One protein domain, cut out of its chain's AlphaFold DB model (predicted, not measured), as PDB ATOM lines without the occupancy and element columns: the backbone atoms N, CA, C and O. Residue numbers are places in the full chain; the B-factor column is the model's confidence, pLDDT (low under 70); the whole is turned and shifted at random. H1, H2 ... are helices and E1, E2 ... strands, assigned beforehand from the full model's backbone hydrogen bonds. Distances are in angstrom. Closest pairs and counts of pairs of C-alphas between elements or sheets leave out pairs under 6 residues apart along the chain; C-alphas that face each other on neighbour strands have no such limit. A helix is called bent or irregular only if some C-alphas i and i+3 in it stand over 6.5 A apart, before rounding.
ATOM      1  N   LYS A   2     -16.684  16.079   9.875       52.28
ATOM      2  CA  LYS A   2     -17.605  16.858  10.742       52.28
ATOM      3  C   LYS A   2     -17.315  16.779  12.255       52.28
ATOM      4  O   LYS A   2     -17.552  17.741  12.969       52.28
ATOM      5  N   GLN A   3     -16.778  15.663  12.749       58.12
ATOM      6  CA  GLN A   3     -16.495  15.486  14.180       58.12
ATOM      7  C   GLN A   3     -15.307  16.335  14.655       58.12
ATOM      8  O   GLN A   3     -15.390  16.949  15.712       58.12
ATOM      9  N   ASN A   4     -14.256  16.456  13.839       62.56
ATOM     10  CA  ASN A   4     -13.113  17.327  14.131       62.56
ATOM     11  C   ASN A   4     -13.533  18.801  14.132       62.56
ATOM     12  O   ASN A   4     -13.043  19.569  14.950       62.56
ATOM     13  N   LEU A   5     -14.485  19.170  13.267       68.56
ATOM     14  CA  LEU A   5     -15.066  20.512  13.233       68.56
ATOM     15  C   LEU A   5     -15.833  20.826  14.526       68.56
ATOM     16  O   LEU A   5     -15.626  21.879  15.116       68.56
ATOM     17  N   ILE A   6     -16.679  19.901  14.997       75.38
ATOM     18  CA  ILE A   6     -17.439  20.076  16.246       75.38
ATOM     19  C   ILE A   6     -16.494  20.154  17.449       75.38
ATOM     20  O   ILE A   6     -16.671  21.009  18.309       75.38
ATOM     21  N   VAL A   7     -15.468  19.299  17.504       71.62
ATOM     22  CA  VAL A   7     -14.469  19.334  18.584       71.62
ATOM     23  C   VAL A   7     -13.697  20.657  18.568       71.62
ATOM     24  O   VAL A   7     -13.551  21.274  19.619       71.62
ATOM     25  N   ALA A   8     -13.273  21.136  17.397       70.19
ATOM     26  CA  ALA A   8     -12.600  22.428  17.267       70.19
ATOM     27  C   ALA A   8     -13.501  23.595  17.708       70.19
ATOM     28  O   ALA A   8     -13.065  24.447  18.476       70.19
ATOM     29  N   LEU A   9     -14.772  23.594  17.295       68.62
ATOM     30  CA  LEU A   9     -15.762  24.594  17.704       68.62
ATOM     31  C   LEU A   9     -15.982  24.606  19.220       68.62
ATOM     32  O   LEU A   9     -16.035  25.677  19.821       68.62
ATOM     33  N   VAL A  10     -16.064  23.434  19.856       79.00
ATOM     34  CA  VAL A  10     -16.212  23.323  21.315       79.00
ATOM     35  C   VAL A  10     -14.980  23.864  22.038       79.00
ATOM     36  O   VAL A  10     -15.131  24.614  22.998       79.00
ATOM     37  N   VAL A  11     -13.772  23.535  21.571       71.38
ATOM     38  CA  VAL A  11     -12.519  24.035  22.161       71.38
ATOM     39  C   VAL A  11     -12.415  25.556  22.028       71.38
ATOM     40  O   VAL A  11     -12.117  26.224  23.014       71.38
ATOM     41  N   ILE A  12     -12.723  26.110  20.850       76.25
ATOM     42  CA  ILE A  12     -12.735  27.563  20.614       76.25
ATOM     43  C   ILE A  12     -13.750  28.244  21.534       76.25
ATOM     44  O   ILE A  12     -13.405  29.201  22.216       76.25
ATOM     45  N   THR A  13     -14.967  27.701  21.630       79.56
ATOM     46  CA  THR A  13     -16.017  28.242  22.510       79.56
ATOM     47  C   THR A  13     -15.578  28.232  23.977       79.56
ATOM     48  O   THR A  13     -15.842  29.180  24.712       79.56
ATOM     49  N   LEU A  14     -14.866  27.186  24.411       68.62
ATOM     50  CA  LEU A  14     -14.345  27.097  25.774       68.62
ATOM     51  C   LEU A  14     -13.282  28.170  26.043       68.62
ATOM     52  O   LEU A  14     -13.335  28.832  27.076       68.62
ATOM     53  N   ILE A  15     -12.346  28.362  25.107       70.25
ATOM     54  CA  ILE A  15     -11.293  29.383  25.203       70.25
ATOM     55  C   ILE A  15     -11.919  30.780  25.254       70.25
ATOM     56  O   ILE A  15     -11.572  31.570  26.131       70.25
ATOM     57  N   THR A  16     -12.884  31.070  24.375       66.81
ATOM     58  CA  THR A  16     -13.589  32.357  24.361       66.81
ATOM     59  C   THR A  16     -14.333  32.600  25.670       66.81
ATOM     60  O   THR A  16     -14.213  33.687  26.219       66.81
ATOM     61  N   ASN A  17     -15.023  31.597  26.226       70.38
ATOM     62  CA  ASN A  17     -15.723  31.735  27.509       70.38
ATOM     63  C   ASN A  17     -14.767  31.997  28.684       70.38
ATOM     64  O   ASN A  17     -15.118  32.740  29.598       70.38
ATOM     65  N   VAL A  18     -13.563  31.416  28.664       71.81
ATOM     66  CA  VAL A  18     -12.533  31.683  29.682       71.81
ATOM     67  C   VAL A  18     -12.006  33.114  29.563       71.81
ATOM     68  O   VAL A  18     -11.924  33.806  30.574       71.81
ATOM     69  N   ILE A  19     -11.694  33.576  28.348       71.31
ATOM     70  CA  ILE A  19     -11.216  34.948  28.111       71.31
ATOM     71  C   ILE A  19     -12.293  35.964  28.512       71.31
ATOM     72  O   ILE A  19     -12.007  36.864  29.299       71.31
ATOM     73  N   LEU A  20     -13.541  35.769  28.069       72.44
ATOM     74  CA  LEU A  20     -14.667  36.632  28.443       72.44
ATOM     75  C   LEU A  20     -14.898  36.646  29.955       72.44
ATOM     76  O   LEU A  20     -15.195  37.693  30.517       72.44
ATOM     77  N   GLY A  21     -14.762  35.497  30.624       65.19
ATOM     78  CA  GLY A  21     -14.890  35.412  32.078       65.19
ATOM     79  C   GLY A  21     -13.825  36.231  32.810       65.19
ATOM     80  O   GLY A  21     -14.142  36.897  33.793       65.19
ATOM     81  N   ILE A  22     -12.585  36.226  32.310       68.62
ATOM     82  CA  ILE A  22     -11.489  37.041  32.850       68.62
ATOM     83  C   ILE A  22     -11.762  38.530  32.614       68.62
ATOM     84  O   ILE A  22     -11.669  39.308  33.559       68.62
ATOM     85  N   GLU A  23     -12.134  38.927  31.396       64.31
ATOM     86  CA  GLU A  23     -12.426  40.329  31.059       64.31
ATOM     87  C   GLU A  23     -13.628  40.880  31.832       64.31
ATOM     88  O   GLU A  23     -13.588  41.982  32.377       64.31
ATOM     89  N   LEU A  24     -14.703  40.101  31.944       65.56
ATOM     90  CA  LEU A  24     -15.879  40.507  32.707       65.56
ATOM     91  C   LEU A  24     -15.548  40.646  34.197       65.56
ATOM     92  O   LEU A  24     -16.003  41.581  34.854       65.56
ATOM     93  N   TYR A  25     -14.720  39.748  34.733       54.44
ATOM     94  CA  TYR A  25     -14.275  39.817  36.120       54.44
ATOM     95  C   TYR A  25     -13.399  41.048  36.390       54.44
ATOM     96  O   TYR A  25     -13.573  41.684  37.431       54.44
ATOM     97  N   THR A  26     -12.499  41.420  35.472       58.06
ATOM     98  CA  THR A  26     -11.645  42.611  35.627       58.06
ATOM     99  C   THR A  26     -12.432  43.913  35.515       58.06
ATOM    100  O   THR A  26     -12.111  44.867  36.222       58.06
ATOM    101  N   VAL A  27     -13.480  43.946  34.688       63.62
ATOM    102  CA  VAL A  27     -14.400  45.091  34.580       63.62
ATOM    103  C   VAL A  27     -15.277  45.231  35.828       63.62
ATOM    104  O   VAL A  27     -15.514  46.348  36.281       63.62
ATOM    105  N   LEU A  28     -15.738  44.117  36.407       59.19
ATOM    106  CA  LEU A  28     -16.594  44.116  37.602       59.19
ATOM    107  C   LEU A  28     -15.831  44.336  38.916       59.19
ATOM    108  O   LEU A  28     -16.444  44.706  39.915       59.19
ATOM    109  N   HIS A  29     -14.508  44.152  38.919       57.78
ATOM    110  CA  HIS A  29     -13.650  44.405  40.081       57.78
ATOM    111  C   HIS A  29     -12.556  45.438  39.746       57.78
ATOM    112  O   HIS A  29     -11.361  45.109  39.742       57.78
ATOM    113  N   PRO A  30     -12.942  46.704  39.470       49.50
ATOM    114  CA  PRO A  30     -12.008  47.791  39.202       49.50
ATOM    115  C   PRO A  30     -11.284  48.157  40.504       49.50
ATOM    116  O   PRO A  30     -11.733  48.972  41.302       49.50
ATOM    117  N   GLY A  31     -10.178  47.470  40.762       50.44
ATOM    118  CA  GLY A  31      -9.400  47.584  41.998       50.44
ATOM    119  C   GLY A  31      -8.353  46.482  42.142       50.44
ATOM    120  O   GLY A  31      -7.345  46.666  42.816       50.44
ATOM    121  N   THR A  32      -8.525  45.363  41.435       41.91
ATOM    122  CA  THR A  32      -7.501  44.321  41.301       41.91
ATOM    123  C   THR A  32      -6.816  44.459  39.948       41.91
ATOM    124  O   THR A  32      -7.147  43.760  38.992       41.91
ATOM    125  N   HIS A  33      -5.900  45.420  39.829       47.56
ATOM    126  CA  HIS A  33      -5.037  45.559  38.657       47.56
ATOM    127  C   HIS A  33      -3.574  45.310  39.010       47.56
ATOM    128  O   HIS A  33      -3.043  45.809  39.998       47.56
ATOM    129  N   GLY A  34      -2.940  44.558  38.116       36.12
ATOM    130  CA  GLY A  34      -1.506  44.408  37.918       36.12
ATOM    131  C   GLY A  34      -1.305  43.219  36.972       36.12
ATOM    132  O   GLY A  34      -1.534  42.093  37.389       36.12
ATOM    133  N   GLN A  35      -0.947  43.352  35.694       41.84
ATOM    134  CA  GLN A  35      -0.471  44.491  34.910       41.84
ATOM    135  C   GLN A  35      -0.876  44.295  33.434       41.84
ATOM    136  O   GLN A  35      -0.808  43.180  32.921       41.84
ATOM    137  N   VAL A  36      -1.228  45.379  32.739       39.59
ATOM    138  CA  VAL A  36      -1.132  45.455  31.274       39.59
ATOM    139  C   VAL A  36       0.346  45.661  30.938       39.59
ATOM    140  O   VAL A  36       0.990  46.542  31.506       39.59
ATOM    141  N   ILE A  37       0.902  44.846  30.044       38.62
ATOM    142  CA  ILE A  37       2.266  45.032  29.543       38.62
ATOM    143  C   ILE A  37       2.226  46.177  28.522       38.62
ATOM    144  O   ILE A  37       1.838  45.970  27.376       38.62
ATOM    145  N   THR A  38       2.621  47.386  28.917       37.31
ATOM    146  CA  THR A  38       2.958  48.467  27.977       37.31
ATOM    147  C   THR A  38       4.470  48.630  27.945       37.31
ATOM    148  O   THR A  38       5.064  49.181  28.870       37.31
ATOM    149  N   GLN A  39       5.107  48.138  26.885       33.19
ATOM    150  CA  GLN A  39       6.513  48.414  26.611       33.19
ATOM    151  C   GLN A  39       6.623  49.810  25.980       33.19
ATOM    152  O   GLN A  39       6.337  49.987  24.799       33.19
ATOM    153  N   LEU A  40       7.026  50.807  26.769       36.66
ATOM    154  CA  LEU A  40       7.480  52.108  26.272       36.66
ATOM    155  C   LEU A  40       8.997  52.036  26.089       36.66
ATOM    156  O   LEU A  40       9.759  51.965  27.050       36.66
ATOM    157  N   ASN A  52       1.905  37.486  44.079       42.00
ATOM    158  CA  ASN A  52       1.637  36.425  45.055       42.00
ATOM    159  C   ASN A  52       0.138  36.136  45.271       42.00
ATOM    160  O   ASN A  52      -0.245  35.657  46.329       42.00
ATOM    161  N   SER A  53      -0.724  36.372  44.280       48.78
ATOM    162  CA  SER A  53      -2.153  36.059  44.403       48.78
ATOM    163  C   SER A  53      -2.446  34.590  44.066       48.78
ATOM    164  O   SER A  53      -2.100  34.094  42.993       48.78
ATOM    165  N   SER A  54      -3.060  33.882  45.016       51.00
ATOM    166  CA  SER A  54      -3.582  32.518  44.860       51.00
ATOM    167  C   SER A  54      -5.088  32.596  44.613       51.00
ATOM    168  O   SER A  54      -5.881  32.506  45.545       51.00
ATOM    169  N   TYR A  55      -5.494  32.821  43.364       53.12
ATOM    170  CA  TYR A  55      -6.907  32.758  42.982       53.12
ATOM    171  C   TYR A  55      -7.379  31.297  42.946       53.12
ATOM    172  O   TYR A  55      -6.664  30.420  42.457       53.12
ATOM    173  N   SER A  56      -8.582  31.037  43.464       55.84
ATOM    174  CA  SER A  56      -9.226  29.720  43.451       55.84
ATOM    175  C   SER A  56     -10.511  29.800  42.636       55.84
ATOM    176  O   SER A  56     -11.372  30.630  42.915       55.84
ATOM    177  N   PHE A  57     -10.639  28.953  41.620       59.97
ATOM    178  CA  PHE A  57     -11.845  28.826  40.809       59.97
ATOM    179  C   PHE A  57     -12.126  27.338  40.573       59.97
ATOM    180  O   PHE A  57     -11.205  26.521  40.547       59.97
ATOM    181  N   SER A  58     -13.399  26.976  40.418       60.34
ATOM    182  CA  SER A  58     -13.832  25.594  40.193       60.34
ATOM    183  C   SER A  58     -14.853  25.551  39.065       60.34
ATOM    184  O   SER A  58     -15.726  26.413  38.973       60.34
ATOM    185  N   PHE A  59     -14.739  24.553  38.196       64.62
ATOM    186  CA  PHE A  59     -15.654  24.332  37.083       64.62
ATOM    187  C   PHE A  59     -15.937  22.837  36.933       64.62
ATOM    188  O   PHE A  59     -15.071  21.993  37.159       64.62
ATOM    189  N   LYS A  60     -17.164  22.501  36.529       71.38
ATOM    190  CA  LYS A  60     -17.597  21.123  36.282       71.38
ATOM    191  C   LYS A  60     -18.043  20.989  34.836       71.38
ATOM    192  O   LYS A  60     -18.976  21.663  34.411       71.38
ATOM    193  N   ILE A  61     -17.400  20.094  34.092       67.44
ATOM    194  CA  ILE A  61     -17.725  19.814  32.690       67.44
ATOM    195  C   ILE A  61     -18.079  18.335  32.559       67.44
ATOM    196  O   ILE A  61     -17.400  17.472  33.111       67.44
ATOM    197  N   LYS A  62     -19.140  18.040  31.805       71.12
ATOM    198  CA  LYS A  62     -19.551  16.676  31.463       71.12
ATOM    199  C   LYS A  62     -19.384  16.467  29.963       71.12
ATOM    200  O   LYS A  62     -20.012  17.160  29.172       71.12
ATOM    201  N   PHE A  63     -18.578  15.486  29.579       73.38
ATOM    202  CA  PHE A  63     -18.370  15.097  28.186       73.38
ATOM    203  C   PHE A  63     -18.813  13.647  27.962       73.38
ATOM    204  O   PHE A  63     -18.795  12.820  28.872       73.38
ATOM    205  N   ASN A  64     -19.241  13.337  26.738       73.19
ATOM    206  CA  ASN A  64     -19.612  11.984  26.332       73.19
ATOM    207  C   ASN A  64     -18.675  11.535  25.208       73.19
ATOM    208  O   ASN A  64     -18.873  11.890  24.046       73.19
ATOM    209  N   LEU A  65     -17.623  10.801  25.569       69.94
ATOM    210  CA  LEU A  65     -16.615  10.333  24.625       69.94
ATOM    211  C   LEU A  65     -17.048   8.990  24.021       69.94
ATOM    212  O   LEU A  65     -17.258   8.012  24.739       69.94
ATOM    213  N   LYS A  66     -17.187   8.935  22.693       73.75
ATOM    214  CA  LYS A  66     -17.456   7.681  21.972       73.75
ATOM    215  C   LYS A  66     -16.141   6.940  21.737       73.75
ATOM    216  O   LYS A  66     -15.378   7.301  20.843       73.75
ATOM    217  N   ILE A  67     -15.900   5.907  22.536       73.56
ATOM    218  CA  ILE A  67     -14.751   5.010  22.390       73.56
ATOM    219  C   ILE A  67     -15.076   3.957  21.329       73.56
ATOM    220  O   ILE A  67     -16.057   3.224  21.458       73.56
ATOM    221  N   HIS A  68     -14.283   3.927  20.256       73.81
ATOM    222  CA  HIS A  68     -14.501   3.025  19.120       73.81
ATOM    223  C   HIS A  68     -13.860   1.655  19.347       73.81
ATOM    224  O   HIS A  68     -14.476   0.642  19.024       73.81
ATOM    225  N   ASN A  69     -12.674   1.637  19.961       81.12
ATOM    226  CA  ASN A  69     -11.897   0.435  20.231       81.12
ATOM    227  C   ASN A  69     -11.600   0.347  21.724       81.12
ATOM    228  O   ASN A  69     -11.376   1.366  22.369       81.12
ATOM    229  N   ASN A  70     -11.584  -0.865  22.266       85.25
ATOM    230  CA  ASN A  70     -11.102  -1.068  23.624       85.25
ATOM    231  C   ASN A  70      -9.590  -0.850  23.646       85.25
ATOM    232  O   ASN A  70      -8.904  -1.248  22.702       85.25
ATOM    233  N   GLY A  71      -9.071  -0.257  24.714       85.38
ATOM    234  CA  GLY A  71      -7.632  -0.089  24.842       85.38
ATOM    235  C   GLY A  71      -7.220   0.824  25.979       85.38
ATOM    236  O   GLY A  71      -8.055   1.380  26.699       85.38
ATOM    237  N   GLU A  72      -5.909   0.965  26.114       87.62
ATOM    238  CA  GLU A  72      -5.289   1.941  26.996       87.62
ATOM    239  C   GLU A  72      -5.320   3.324  26.348       87.62
ATOM    240  O   GLU A  72      -4.962   3.509  25.183       87.62
ATOM    241  N   TYR A  73      -5.768   4.302  27.122       83.19
ATOM    242  CA  TYR A  73      -5.849   5.698  26.736       83.19
ATOM    243  C   TYR A  73      -5.163   6.546  27.797       83.19
ATOM    244  O   TYR A  73      -5.435   6.406  28.988       83.19
ATOM    245  N   THR A  74      -4.333   7.483  27.355       84.12
ATOM    246  CA  THR A  74      -3.776   8.509  28.236       84.12
ATOM    247  C   THR A  74      -4.708   9.710  28.254       84.12
ATOM    248  O   THR A  74      -4.937  10.344  27.222       84.12
ATOM    249  N   ILE A  75      -5.229  10.047  29.431       81.50
ATOM    250  CA  ILE A  75      -5.871  11.338  29.668       81.50
ATOM    251  C   ILE A  75      -4.839  12.245  30.316       81.50
ATOM    252  O   ILE A  75      -4.233  11.883  31.320       81.50
ATOM    253  N   GLY A  76      -4.643  13.426  29.741       81.00
ATOM    254  CA  GLY A  76      -3.661  14.376  30.228       81.00
ATOM    255  C   GLY A  76      -4.114  15.815  30.097       81.00
ATOM    256  O   GLY A  76      -4.941  16.159  29.251       81.00
ATOM    257  N   ILE A  77      -3.532  16.656  30.937       77.06
ATOM    258  CA  ILE A  77      -3.681  18.104  30.915       77.06
ATOM    259  C   ILE A  77      -2.309  18.751  30.747       77.06
ATOM    260  O   ILE A  77      -1.289  18.205  31.161       77.06
ATOM    261  N   LYS A  78      -2.273  19.943  30.154       80.75
ATOM    262  CA  LYS A  78      -1.057  20.761  30.068       80.75
ATOM    263  C   LYS A  78      -1.335  22.141  30.669       80.75
ATOM    264  O   LYS A  78      -1.557  23.091  29.921       80.75
ATOM    265  N   PRO A  79      -1.413  22.245  32.004       74.56
ATOM    266  CA  PRO A  79      -1.721  23.505  32.664       74.56
ATOM    267  C   PRO A  79      -0.547  24.481  32.539       74.56
ATOM    268  O   PRO A  79       0.600  24.118  32.789       74.56
ATOM    269  N   THR A  80      -0.832  25.730  32.176       75.19
ATOM    270  CA  THR A  80       0.141  26.832  32.159       75.19
ATOM    271  C   THR A  80      -0.370  27.973  33.036       75.19
ATOM    272  O   THR A  80      -1.559  28.271  33.041       75.19
ATOM    273  N   GLY A  81       0.516  28.597  33.818       70.50
ATOM    274  CA  GLY A  81       0.175  29.763  34.650       70.50
ATOM    275  C   GLY A  81      -0.567  29.475  35.966       70.50
ATOM    276  O   GLY A  81      -0.919  30.413  36.673       70.50
ATOM    277  N   PHE A  82      -0.778  28.208  36.335       69.31
ATOM    278  CA  PHE A  82      -1.427  27.828  37.597       69.31
ATOM    279  C   PHE A  82      -0.403  27.547  38.702       69.31
ATOM    280  O   PHE A  82       0.546  26.798  38.489       69.31
ATOM    281  N   LYS A  83      -0.621  28.106  39.900       76.06
ATOM    282  CA  LYS A  83       0.176  27.792  41.108       76.06
ATOM    283  C   LYS A  83      -0.274  26.512  41.810       76.06
ATOM    284  O   LYS A  83       0.519  25.864  42.479       76.06
ATOM    285  N   GLN A  84      -1.549  26.165  41.658       76.44
ATOM    286  CA  GLN A  84      -2.168  24.958  42.191       76.44
ATOM    287  C   GLN A  84      -3.259  24.494  41.225       76.44
ATOM    288  O   GLN A  84      -3.905  25.320  40.579       76.44
ATOM    289  N   LEU A  85      -3.443  23.181  41.111       76.94
ATOM    290  CA  LEU A  85      -4.454  22.578  40.252       76.94
ATOM    291  C   LEU A  85      -4.895  21.243  40.831       76.94
ATOM    292  O   LEU A  85      -4.054  20.436  41.227       76.94
ATOM    293  N   TYR A  86      -6.204  21.021  40.821       83.25
ATOM    294  CA  TYR A  86      -6.822  19.780  41.250       83.25
ATOM    295  C   TYR A  86      -8.004  19.462  40.335       83.25
ATOM    296  O   TYR A  86      -8.926  20.268  40.200       83.25
ATOM    297  N   ILE A  87      -7.951  18.315  39.662       80.38
ATOM    298  CA  ILE A  87      -8.984  17.859  38.728       80.38
ATOM    299  C   ILE A  87      -9.432  16.468  39.142       80.38
ATOM    300  O   ILE A  87      -8.609  15.564  39.238       80.38
ATOM    301  N   ILE A  88     -10.742  16.290  39.299       86.00
ATOM    302  CA  ILE A  88     -11.363  14.980  39.489       86.00
ATOM    303  C   ILE A  88     -12.065  14.581  38.191       86.00
ATOM    304  O   ILE A  88     -13.025  15.224  37.754       86.00
ATOM    305  N   LEU A  89     -11.607  13.494  37.586       82.44
ATOM    306  CA  LEU A  89     -12.269  12.822  36.477       82.44
ATOM    307  C   LEU A  89     -13.188  11.748  37.049       82.44
ATOM    308  O   LEU A  89     -12.707  10.778  37.622       82.44
ATOM    309  N   GLN A  90     -14.500  11.906  36.886       84.00
ATOM    310  CA  GLN A  90     -15.486  10.908  37.302       84.00
ATOM    311  C   GLN A  90     -16.021  10.150  36.083       84.00
ATOM    312  O   GLN A  90     -16.582  10.746  35.158       84.00
ATOM    313  N   PHE A  91     -15.875   8.831  36.098       83.31
ATOM    314  CA  PHE A  91     -16.354   7.935  35.052       83.31
ATOM    315  C   PHE A  91     -17.768   7.431  35.364       83.31
ATOM    316  O   PHE A  91     -18.256   7.501  36.491       83.31
ATOM    317  N   LYS A  92     -18.463   6.926  34.337       80.94
ATOM    318  CA  LYS A  92     -19.845   6.434  34.481       80.94
ATOM    319  C   LYS A  92     -19.964   5.205  35.381       80.94
ATOM    320  O   LYS A  92     -21.033   4.990  35.934       80.94
ATOM    321  N   ASP A  93     -18.897   4.421  35.510       81.31
ATOM    322  CA  ASP A  93     -18.813   3.279  36.426       81.31
ATOM    323  C   ASP A  93     -18.543   3.708  37.881       81.31
ATOM    324  O   ASP A  93     -18.331   2.862  38.744       81.31
ATOM    325  N   GLY A  94     -18.548   5.016  38.163       82.94
ATOM    326  CA  GLY A  94     -18.310   5.576  39.488       82.94
ATOM    327  C   GLY A  94     -16.832   5.714  39.845       82.94
ATOM    328  O   GLY A  94     -16.530   6.338  40.861       82.94
ATOM    329  N   LYS A  95     -15.908   5.202  39.019       82.94
ATOM    330  CA  LYS A  95     -14.474   5.382  39.260       82.94
ATOM    331  C   LYS A  95     -14.095   6.850  39.160       82.94
ATOM    332  O   LYS A  95     -14.646   7.602  38.350       82.94
ATOM    333  N   THR A  96     -13.112   7.234  39.956       88.38
ATOM    334  CA  THR A  96     -12.555   8.580  39.963       88.38
ATOM    335  C   THR A  96     -11.054   8.536  39.784       88.38
ATOM    336  O   THR A  96     -10.385   7.635  40.285       88.38
ATOM    337  N   VAL A  97     -10.529   9.519  39.066       85.62
ATOM    338  CA  VAL A  97      -9.093   9.706  38.882       85.62
ATOM    339  C   VAL A  97      -8.751  11.165  39.120       85.62
ATOM    340  O   VAL A  97      -9.477  12.055  38.679       85.62
ATOM    341  N   GLU A  98      -7.642  11.399  39.809       88.94
ATOM    342  CA  GLU A  98      -7.196  12.732  40.195       88.94
ATOM    343  C   GLU A  98      -5.970  13.154  39.390       88.94
ATOM    344  O   GLU A  98      -5.030  12.376  39.223       88.94
ATOM    345  N   LEU A  99      -5.976  14.399  38.910       85.75
ATOM    346  CA  LEU A  99      -4.828  15.036  38.268       85.75
ATOM    347  C   LEU A  99      -4.463  16.320  39.015       85.75
ATOM    348  O   LEU A  99      -5.331  17.086  39.444       85.75
ATOM    349  N   THR A 100      -3.163  16.571  39.136       89.19
ATOM    350  CA  THR A 100      -2.584  17.741  39.808       89.19
ATOM    351  C   THR A 100      -1.475  18.357  38.955       89.19
ATOM    352  O   THR A 100      -1.170  17.864  37.870       89.19
ATOM    353  N   LEU A 101      -0.830  19.426  39.434       85.31
ATOM    354  CA  LEU A 101       0.367  19.965  38.770       85.31
ATOM    355  C   LEU A 101       1.544  18.977  38.756       85.31
ATOM    356  O   LEU A 101       2.325  18.989  37.811       85.31
ATOM    357  N   ASN A 102       1.650  18.114  39.771       89.69
ATOM    358  CA  ASN A 102       2.725  17.122  39.870       89.69
ATOM    359  C   ASN A 102       2.409  15.853  39.078       89.69
ATOM    360  O   ASN A 102       3.319  15.140  38.667       89.69
ATOM    361  N   ASN A 103       1.122  15.571  38.868       89.56
ATOM    362  CA  ASN A 103       0.668  14.431  38.093       89.56
ATOM    363  C   ASN A 103      -0.414  14.864  37.104       89.56
ATOM    364  O   ASN A 103      -1.601  14.908  37.426       89.56
ATOM    365  N   THR A 104       0.021  15.229  35.903       89.44
ATOM    366  CA  THR A 104      -0.830  15.832  34.872       89.44
ATOM    367  C   THR A 104      -1.420  14.810  33.908       89.44
ATOM    368  O   THR A 104      -2.166  15.195  33.008       89.44
ATOM    369  N   GLN A 105      -1.091  13.523  34.054       90.25
ATOM    370  CA  GLN A 105      -1.518  12.476  33.133       90.25
ATOM    371  C   GLN A 105      -1.859  11.184  33.862       90.25
ATOM    372  O   GLN A 105      -1.283  10.847  34.888       90.25
ATOM    373  N   VAL A 106      -2.771  10.422  33.279       86.69
ATOM    374  CA  VAL A 106      -3.155   9.109  33.775       86.69
ATOM    375  C   VAL A 106      -3.490   8.196  32.610       86.69
ATOM    376  O   VAL A 106      -4.138   8.605  31.645       86.69
ATOM    377  N   GLN A 107      -3.040   6.952  32.706       88.44
ATOM    378  CA  GLN A 107      -3.436   5.901  31.784       88.44
ATOM    379  C   GLN A 107      -4.673   5.206  32.331       88.44
ATOM    380  O   GLN A 107      -4.737   4.847  33.506       88.44
ATOM    381  N   ILE A 108      -5.666   5.033  31.471       84.25
ATOM    382  CA  ILE A 108      -6.896   4.330  31.798       84.25
ATOM    383  C   ILE A 108      -7.220   3.333  30.700       84.25
ATOM    384  O   ILE A 108      -7.048   3.607  29.514       84.25
ATOM    385  N   TYR A 109      -7.747   2.183  31.093       84.38
ATOM    386  CA  TYR A 109      -8.294   1.235  30.141       84.38
ATOM    387  C   TYR A 109      -9.768   1.560  29.904       84.38
ATOM    388  O   TYR A 109     -10.587   1.467  30.823       84.38
ATOM    389  N   LEU A 110     -10.112   1.960  28.682       77.62
ATOM    390  CA  LEU A 110     -11.495   2.225  28.302       77.62
ATOM    391  C   LEU A 110     -12.026   1.078  27.455       77.62
ATOM    392  O   LEU A 110     -11.481   0.740  26.406       77.62
ATOM    393  N   THR A 111     -13.148   0.521  27.890       73.75
ATOM    394  CA  THR A 111     -13.935  -0.426  27.107       73.75
ATOM    395  C   THR A 111     -15.042   0.305  26.368       73.75
ATOM    396  O   THR A 111     -15.705   1.192  26.917       73.75
TER     397      THR A 111
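What this domain is: This is residues 2 to 40 and 52 to 111 of the 120 residues of an uncharacterized protein of Acidianus brierleyi (UniProt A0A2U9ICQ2). Two small ribbons of two strands each, E1 with E4 and the hairpin of E2 and E3, make up the strand part of a narrow body, and one long helix, H1, runs past this body without reaching it. The long unnamed stretch of residues 52 to 70 runs along the body before E1, and residues 2 to 40, H1 with its tail, stand free. The printed part has 99 residues, with one named helix and four named strands in the order H1 E1 E2 E3 E4; the two sheets, E1 - E4 and E2 - E3, are both antiparallel. The class is mixed, helices and strands, with 49 residues, under half, in named elements. The whole is loose, with a radius of gyration of the C-alphas of 17.6 A, and elongated, spanning 55 by 34 by 26 A.

How they stand to each other: E1, residues 71 to 76, and E4, residues 105 to 110, are antiparallel neighbours at 152 degrees. N 73 and O 108 are within hydrogen-bond range at 2.8 A, and so are N 110 and O 71 at 2.9 A. E2, residues 86 to 90, and E3, residues 96 to 100, form a hairpin, antiparallel at 160 degrees, with N 87 and O 99 at 2.9 A and N 89 and O 97 at 2.8 A. Between the sheets, the closest C-alphas of E3 and E4 are those of Leu 99 and Gln 105, 6.6 A apart. E1 and E3 are only just apart, with a closest distance of 8.2 A, and E2 and E4 are apart. H1, residues 2 to 28, is apart from E2, E3 and E4. In H1 every O i to N i+4 pair is within hydrogen-bond range.

Where its parts are: E1 begins with C-alpha 71 at (-7.632, -0.089, 24.842) and is 15.9 A long from first to last C-alpha. E4 measures 15.1 A and ends with C-alpha 110 at (-11.495, 2.225, 28.302). E2 measures 13.0 A and E3 13.5 A. H1 has 27 residues and runs 38.3 A, from C-alpha 2 at (-17.605, 16.858, 10.742) to C-alpha 28 at (-16.594, 44.116, 37.602); it is not bent.

The domain as a whole: The two C-alphas farthest apart are those of Leu 40 and Thr 111, 56.7 A. Without residues 2 to 40 the body has 60 residues and spans 46 by 19 by 16 A. Residues 41 to 51 are not printed, and C-alphas 40 and 52 are 25.2 A apart across this cut, which lies in the link from H1 to E1. The links E2 to E3 and E3 to E4 are tight, and E1 to E2 is short. The mean pLDDT of the printed part is 70.4, and 38 residues are under 70, among them residues 21 to 40 and 52 to 59.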